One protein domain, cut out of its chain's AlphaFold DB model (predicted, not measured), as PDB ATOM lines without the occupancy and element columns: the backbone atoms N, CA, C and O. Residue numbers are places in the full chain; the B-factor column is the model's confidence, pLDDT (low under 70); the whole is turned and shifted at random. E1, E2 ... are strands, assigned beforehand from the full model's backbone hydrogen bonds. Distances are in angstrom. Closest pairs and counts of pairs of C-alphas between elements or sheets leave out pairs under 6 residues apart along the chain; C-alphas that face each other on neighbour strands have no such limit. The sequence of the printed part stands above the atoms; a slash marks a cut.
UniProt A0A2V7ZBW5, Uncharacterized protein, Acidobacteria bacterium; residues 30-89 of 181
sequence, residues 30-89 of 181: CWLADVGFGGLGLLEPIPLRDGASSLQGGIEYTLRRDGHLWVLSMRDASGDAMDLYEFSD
ATOM      1  N   CYS A  30     350.117 124.785 325.397       81.75
ATOM      2  CA  CYS A  30     350.503 126.196 325.424       81.75
ATOM      3  C   CYS A  30     351.741 126.397 326.302       81.75
ATOM      4  O   CYS A  30     351.883 125.759 327.343       81.75
ATOM      5  N   TRP A  31     352.607 127.336 325.920       85.88
ATOM      6  CA  TRP A  31     353.841 127.637 326.646       85.88
ATOM      7  C   TRP A  31     353.940 129.128 326.959       85.88
ATOM      8  O   TRP A  31     353.634 129.977 326.117       85.88
ATOM      9  N   LEU A  32     354.424 129.443 328.158       87.88
ATOM     10  CA  LEU A  32     354.877 130.773 328.533       87.88
ATOM     11  C   LEU A  32     356.348 130.920 328.134       87.88
ATOM     12  O   LEU A  32     357.217 130.208 328.640       87.88
ATOM     13  N   ALA A  33     356.623 131.880 327.254       87.56
ATOM     14  CA  ALA A  33     357.972 132.324 326.941       87.56
ATOM     15  C   ALA A  33     358.114 133.820 327.239       87.56
ATOM     16  O   ALA A  33     357.318 134.641 326.778       87.56
ATOM     17  N   ASP A  34     359.165 134.180 327.972       85.50
ATOM     18  CA  ASP A  34     359.467 135.567 328.311       85.50
ATOM     19  C   ASP A  34     360.971 135.829 328.222       85.50
ATOM     20  O   ASP A  34     361.772 135.355 329.024       85.50
ATOM     21  N   VAL A  35     361.349 136.619 327.220       85.06
ATOM     22  CA  VAL A  35     362.734 137.049 326.979       85.06
ATOM     23  C   VAL A  35     362.977 138.504 327.411       85.06
ATOM     24  O   VAL A  35     364.061 139.063 327.182       85.06
ATOM     25  N   GLY A  36     361.966 139.140 328.007       81.81
ATOM     26  CA  GLY A  36     361.873 140.571 328.275       81.81
ATOM     27  C   GLY A  36     361.858 140.962 329.753       81.81
ATOM     28  O   GLY A  36     362.227 142.102 330.026       81.81
ATOM     29  N   PHE A  37     361.507 140.062 330.685       84.38
ATOM     30  CA  PHE A  37     361.344 140.389 332.113       84.38
ATOM     31  C   PHE A  37     362.504 141.203 332.697       84.38
ATOM     32  O   PHE A  37     362.293 142.247 333.313       84.38
ATOM     33  N   GLY A  38     363.738 140.753 332.464       85.00
ATOM     34  CA  GLY A  38     364.883 141.242 333.227       85.00
ATOM     35  C   GLY A  38     365.271 140.260 334.331       85.00
ATOM     36  O   GLY A  38     364.909 139.086 334.257       85.00
ATOM     37  N   GLY A  39     366.020 140.760 335.319       87.88
ATOM     38  CA  GLY A  39     366.431 140.085 336.550       87.88
ATOM     39  C   GLY A  39     366.529 138.565 336.460       87.88
ATOM     40  O   GLY A  39     367.295 138.020 335.664       87.88
ATOM     41  N   LEU A  40     365.723 137.901 337.290       91.06
ATOM     42  CA  LEU A  40     365.689 136.452 337.408       91.06
ATOM     43  C   LEU A  40     364.642 135.762 336.511       91.06
ATOM     44  O   LEU A  40     364.102 134.747 336.905       91.06
ATOM     45  N   GLY A  41     364.334 136.290 335.321       90.81
ATOM     46  CA  GLY A  41     363.282 135.736 334.445       90.81
ATOM     47  C   GLY A  41     363.592 134.362 333.825       90.81
ATOM     48  O   GLY A  41     364.674 133.810 334.018       90.81
ATOM     49  N   LEU A  42     362.672 133.829 333.019       91.44
ATOM     50  CA  LEU A  42     362.846 132.536 332.342       91.44
ATOM     51  C   LEU A  42     364.058 132.520 331.385       91.44
ATOM     52  O   LEU A  42     364.432 133.529 330.781       91.44
ATOM     53  N   LEU A  43     364.680 131.349 331.251       91.06
ATOM     54  CA  LEU A  43     365.689 131.023 330.232       91.06
ATOM     55  C   LEU A  43     365.108 130.153 329.114       91.06
ATOM     56  O   LEU A  43     365.562 130.223 327.972       91.06
ATOM     57  N   GLU A  44     364.123 129.332 329.460       90.62
ATOM     58  CA  GLU A  44     363.449 128.372 328.597       90.62
ATOM     59  C   GLU A  44     361.931 128.491 328.800       90.62
ATOM     60  O   GLU A  44     361.486 128.889 329.883       90.62
ATOM     61  N   PRO A  45     361.117 128.166 327.781       90.38
ATOM     62  CA  PRO A  45     359.668 128.158 327.933       90.38
ATOM     63  C   PRO A  45     359.215 127.205 329.044       90.38
ATOM     64  O   PRO A  45     359.791 126.132 329.224       90.38
ATOM     65  N   ILE A  46     358.154 127.577 329.758       90.38
ATOM     66  CA  ILE A  46     357.479 126.721 330.742       90.38
ATOM     67  C   ILE A  46     356.055 126.423 330.256       90.38
ATOM     68  O   ILE A  46     355.432 127.316 329.677       90.38
ATOM     69  N   PRO A  47     355.517 125.205 330.451       89.12
ATOM     70  CA  PRO A  47     354.131 124.927 330.104       89.12
ATOM     71  C   PRO A  47     353.168 125.901 330.784       89.12
ATOM     72  O   PRO A  47     353.266 126.144 331.988       89.12
ATOM     73  N   LEU A  48     352.213 126.434 330.026       88.31
ATOM     74  CA  LEU A  48     351.148 127.293 330.535       88.31
ATOM     75  C   LEU A  48     350.031 126.426 331.132       88.31
ATOM     76  O   LEU A  48     348.946 126.287 330.571       88.31
ATOM     77  N   ARG A  49     350.330 125.797 332.267       91.62
ATOM     78  CA  ARG A  49     349.380 125.007 333.054       91.62
ATOM     79  C   ARG A  49     349.639 125.203 334.538       91.62
ATOM     80  O   ARG A  49     350.768 125.462 334.951       91.62
ATOM     81  N   ASP A  50     348.593 125.036 335.334       95.88
ATOM     82  CA  ASP A  50     348.712 125.137 336.784       95.88
ATOM     83  C   ASP A  50     349.661 124.066 337.341       95.88
ATOM     84  O   ASP A  50     349.657 122.907 336.907       95.88
ATOM     85  N   GLY A  51     350.525 124.486 338.264       96.94
ATOM     86  CA  GLY A  51     351.563 123.654 338.864       96.94
ATOM     87  C   GLY A  51     352.681 123.234 337.906       96.94
ATOM     88  O   GLY A  51     353.408 122.287 338.213       96.94
ATOM     89  N   ALA A  52     352.830 123.867 336.736       95.94
ATOM     90  CA  ALA A  52     354.006 123.633 335.904       95.94
ATOM     91  C   ALA A  52     355.266 124.087 336.646       95.94
ATOM     92  O   ALA A  52     355.288 125.173 337.223       95.94
ATOM     93  N   SER A  53     356.325 123.279 336.597       97.69
ATOM     94  CA  SER A  53     357.632 123.650 337.129       97.69
ATOM     95  C   SER A  53     358.757 123.320 336.154       97.69
ATOM     96  O   SER A  53     358.630 122.440 335.298       97.69
ATOM     97  N   SER A  54     359.853 124.071 336.245       95.12
ATOM     98  CA  SER A  54     361.023 123.911 335.380       95.12
ATOM     99  C   SER A  54     362.290 124.382 336.091       95.12
ATOM    100  O   SER A  54     362.338 125.501 336.600       95.12
ATOM    101  N   LEU A  55     363.331 123.545 336.113       94.62
ATOM    102  CA  LEU A  55     364.650 123.911 336.629       94.62
ATOM    103  C   LEU A  55     365.499 124.496 335.497       94.62
ATOM    104  O   LEU A  55     365.865 123.782 334.566       94.62
ATOM    105  N   GLN A  56     365.853 125.778 335.593       92.31
ATOM    106  CA  GLN A  56     366.603 126.484 334.554       92.31
ATOM    107  C   GLN A  56     367.757 127.274 335.171       92.31
ATOM    108  O   GLN A  56     367.553 128.161 335.999       92.31
ATOM    109  N   GLY A  57     368.994 126.957 334.779       88.94
ATOM    110  CA  GLY A  57     370.185 127.638 335.305       88.94
ATOM    111  C   GLY A  57     370.358 127.511 336.827       88.94
ATOM    112  O   GLY A  57     370.904 128.417 337.455       88.94
ATOM    113  N   GLY A  58     369.857 126.420 337.418       90.50
ATOM    114  CA  GLY A  58     369.868 126.174 338.866       90.50
ATOM    115  C   GLY A  58     368.780 126.909 339.658       90.50
ATOM    116  O   GLY A  58     368.825 126.899 340.882       90.50
ATOM    117  N   ILE A  59     367.812 127.531 338.978       93.00
ATOM    118  CA  ILE A  59     366.639 128.170 339.587       93.00
ATOM    119  C   ILE A  59     365.400 127.357 339.212       93.00
ATOM    120  O   ILE A  59     365.181 127.067 338.034       93.00
ATOM    121  N   GLU A  60     364.604 126.968 340.202       96.19
ATOM    122  CA  GLU A  60     363.312 126.317 339.999       96.19
ATOM    123  C   GLU A  60     362.244 127.386 339.766       96.19
ATOM    124  O   GLU A  60     362.010 128.227 340.628       96.19
ATOM    125  N   TYR A  61     361.595 127.353 338.609       97.00
ATOM    126  CA  TYR A  61     360.447 128.195 338.293       97.00
ATOM    127  C   TYR A  61     359.168 127.395 338.463       97.00
ATOM    128  O   TYR A  61     359.116 126.241 338.040       97.00
ATOM    129  N   THR A  62     358.134 128.033 339.003       98.31
ATOM    130  CA  THR A  62     356.805 127.439 339.157       98.31
ATOM    131  C   THR A  62     355.755 128.409 338.648       98.31
ATOM    132  O   THR A  62     355.756 129.581 339.023       98.31
ATOM    133  N   LEU A  63     354.848 127.911 337.812       96.88
ATOM    134  CA  LEU A  63     353.678 128.637 337.349       96.88
ATOM    135  C   LEU A  63     352.442 128.116 338.084       96.88
ATOM    136  O   LEU A  63     352.160 126.916 338.062       96.88
ATOM    137  N   ARG A  64     351.698 129.020 338.720       97.31
ATOM    138  CA  ARG A  64     350.436 128.697 339.399       97.31
ATOM    139  C   ARG A  64     349.290 129.551 338.883       97.31
ATOM    140  O   ARG A  64     349.501 130.700 338.493       97.31
ATOM    141  N   ARG A  65     348.077 129.011 338.932       94.38
ATOM    142  CA  ARG A  65     346.844 129.769 338.720       94.38
ATOM    143  C   ARG A  65     346.370 130.357 340.051       94.38
ATOM    144  O   ARG A  65     346.197 129.628 341.022       94.38
ATOM    145  N   ASP A  66     346.123 131.661 340.077       93.62
ATOM    146  CA  ASP A  66     345.512 132.381 341.197       93.62
ATOM    147  C   ASP A  66     344.281 133.154 340.696       93.62
ATOM    148  O   ASP A  66     344.356 134.255 340.145       93.62
ATOM    149  N   GLY A  67     343.117 132.504 340.773       94.69
ATOM    150  CA  GLY A  67     341.880 133.016 340.185       94.69
ATOM    151  C   GLY A  67     341.989 133.217 338.666       94.69
ATOM    152  O   GLY A  67     342.106 132.258 337.898       94.69
ATOM    153  N   HIS A  68     341.900 134.474 338.226       87.31
ATOM    154  CA  HIS A  68     342.002 134.858 336.810       87.31
ATOM    155  C   HIS A  68     343.435 135.195 336.373       87.31
ATOM    156  O   HIS A  68     343.651 135.483 335.197       87.31
ATOM    157  N   LEU A  69     344.393 135.152 337.301       89.12
ATOM    158  CA  LEU A  69     345.792 135.454 337.052       89.12
ATOM    159  C   LEU A  69     346.630 134.177 337.052       89.12
ATOM    160  O   LEU A  69     346.336 133.191 337.730       89.12
ATOM    161  N   TRP A  70     347.708 134.221 336.292       93.19
ATOM    162  CA  TRP A  70     348.858 133.347 336.410       93.19
ATOM    163  C   TRP A  70     349.921 134.053 337.228       93.19
ATOM    164  O   TRP A  70     350.161 135.234 337.002       93.19
ATOM    165  N   VAL A  71     350.599 133.331 338.116       95.94
ATOM    166  CA  VAL A  71     351.752 133.851 338.856       95.94
ATOM    167  C   VAL A  71     352.958 132.978 338.562       95.94
ATOM    168  O   VAL A  71     352.921 131.764 338.783       95.94
ATOM    169  N   LEU A  72     354.025 133.602 338.063       96.19
ATOM    170  CA  LEU A  72     355.325 132.965 337.917       96.19
ATOM    171  C   LEU A  72     356.173 133.271 339.151       96.19
ATOM    172  O   LEU A  72     356.428 134.433 339.473       96.19
ATOM    173  N   SER A  73     356.662 132.222 339.795       97.56
ATOM    174  CA  SER A  73     357.557 132.302 340.948       97.56
ATOM    175  C   SER A  73     358.871 131.606 340.650       97.56
ATOM    176  O   SER A  73     358.961 130.776 339.742       97.56
ATOM    177  N   MET A  74     359.878 131.906 341.459       95.25
ATOM    178  CA  MET A  74     361.159 131.216 341.434       95.25
ATOM    179  C   MET A  74     361.602 130.789 342.831       95.25
ATOM    180  O   MET A  74     361.215 131.404 343.827       95.25
ATOM    181  N   ARG A  75     362.463 129.774 342.879       95.44
ATOM    182  CA  ARG A  75     363.264 129.371 344.033       95.44
ATOM    183  C   ARG A  75     364.706 129.129 343.596       95.44
ATOM    184  O   ARG A  75     364.933 128.412 342.623       95.44
ATOM    185  N   ASP A  76     365.670 129.750 344.266       91.44
ATOM    186  CA  ASP A  76     367.087 129.579 343.937       91.44
ATOM    187  C   ASP A  76     367.727 128.412 344.717       91.44
ATOM    188  O   ASP A  76     367.057 127.680 345.453       91.44
ATOM    189  N   ALA A  77     369.038 128.218 344.542       88.75
ATOM    190  CA  ALA A  77     369.767 127.127 345.184       88.75
ATOM    191  C   ALA A  77     369.952 127.306 346.704       88.75
ATOM    192  O   ALA A  77     370.265 126.324 347.381       88.75
ATOM    193  N   SER A  78     369.764 128.514 347.253       89.62
ATOM    194  CA  SER A  78     369.782 128.743 348.707       89.62
ATOM    195  C   SER A  78     368.470 128.284 349.362       89.62
ATOM    196  O   SER A  78     368.431 128.031 350.568       89.62
ATOM    197  N   GLY A  79     367.411 128.136 348.560       91.12
ATOM    198  CA  GLY A  79     366.052 127.846 349.004       91.12
ATOM    199  C   GLY A  79     365.164 129.089 349.094       91.12
ATOM    200  O   GLY A  79     363.961 128.934 349.347       91.12
ATOM    201  N   ASP A  80     365.718 130.280 348.844       91.56
ATOM    202  CA  ASP A  80     364.975 131.535 348.808       91.56
ATOM    203  C   ASP A  80     363.987 131.528 347.642       91.56
ATOM    204  O   ASP A  80     364.313 131.134 346.521       91.56
ATOM    205  N   ALA A  81     362.753 131.955 347.913       94.06
ATOM    206  CA  ALA A  81     361.668 131.950 346.944       94.06
ATOM    207  C   ALA A  81     360.969 133.306 346.871       94.06
ATOM    208  O   ALA A  81     360.799 133.985 347.884       94.06
ATOM    209  N   MET A  82     360.535 133.680 345.670       95.12
ATOM    210  CA  MET A  82     359.788 134.914 345.435       95.12
ATOM    211  C   MET A  82     358.880 134.803 344.214       95.12
ATOM    212  O   MET A  82     359.165 134.058 343.273       95.12
ATOM    213  N   ASP A  83     357.811 135.591 344.221       96.44
ATOM    214  CA  ASP A  83     357.002 135.833 343.031       96.44
ATOM    215  C   ASP A  83     357.717 136.840 342.123       96.44
ATOM    216  O   ASP A  83     358.274 137.834 342.595       96.44
ATOM    217  N   LEU A  84     357.729 136.563 340.818       93.69
ATOM    218  CA  LEU A  84     358.359 137.421 339.816       93.69
ATOM    219  C   LEU A  84     357.353 138.397 339.215       93.69
ATOM    220  O   LEU A  84     357.592 139.603 339.205       93.69
ATOM    221  N   TYR A  85     356.253 137.865 338.685       92.62
ATOM    222  CA  TYR A  85     355.176 138.644 338.088       92.62
ATOM    223  C   TYR A  85     353.907 137.811 337.930       92.62
ATOM    224  O   TYR A  85     353.929 136.577 337.981       92.62
ATOM    225  N   GLU A  86     352.815 138.522 337.677       92.50
ATOM    226  CA  GLU A  86     351.508 137.967 337.369       92.50
ATOM    227  C   GLU A  86     350.977 138.491 336.030       92.50
ATOM    228  O   GLU A  86     351.363 139.572 335.577       92.50
ATOM    229  N   PHE A  87     350.117 137.715 335.373       89.56
ATOM    230  CA  PHE A  87     349.466 138.101 334.119       89.56
ATOM    231  C   PHE A  87     348.109 137.407 333.958       89.56
ATOM    232  O   PHE A  87     347.901 136.319 334.488       89.56
ATOM    233  N   SER A  88     347.183 138.025 333.224       87.75
ATOM    234  CA  SER A  88     345.910 137.400 332.843       87.75
ATOM    235  C   SER A  88     346.003 136.738 331.464       87.75
ATOM    236  O   SER A  88     346.987 136.896 330.742       87.75
ATOM    237  N   ASP A  89     344.949 136.018 331.078       83.44
ATOM    238  CA  ASP A  89     344.808 135.458 329.727       83.44
ATOM    239  C   ASP A  89     344.431 136.533 328.675       83.44
ATOM    240  O   ASP A  89     344.260 136.217 327.495       83.44
TER     241      ASP A  89
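AT A GLANCE: This is residues 30 to 89 of the 181 residues of an uncharacterized protein of Acidobacteria bacterium (UniProt A0A2V7ZBW5). One face of a strongly twisted sheet, E2 - E3 - E4 - E5, is loosely covered by E1 and the loop of residues 35 to 51; the other is bare. The 60 printed residues, class all strand, have five named strands, E1 to E5 in order. The sheet is a meander, each strand the antiparallel neighbour of the one before. The whole is compact, radius of gyration of the C-alphas 10.7 A, spans 31 by 20 by 18 A.

IN THESE COORDINATES: E1, residues 31 to 34, begins at C-alpha 31 (353.841, 127.637, 326.646). E2 is residues 52 to 56, E3 59 to 66, 21.6 A, E4 69 to 75, 19.8 A, and E5 81 to 88, 21.8 A, ending at C-alpha 88 (345.910, 137.400, 332.843).

HOW THE PARTS SIT: E1 is apart from E2, E3, E4 and E5. Hairpins E2-E3, E3-E4 and E4-E5 have within hydrogen-bond range N 54 and O 61, 2.9 A, N 62 and O 73, 3.0 A, and N 72 and O 85, 3.0 A.

THE WHOLE: The printed part has no cut. The link E1 to E2 is long. No printed residue is under pLDDT 70.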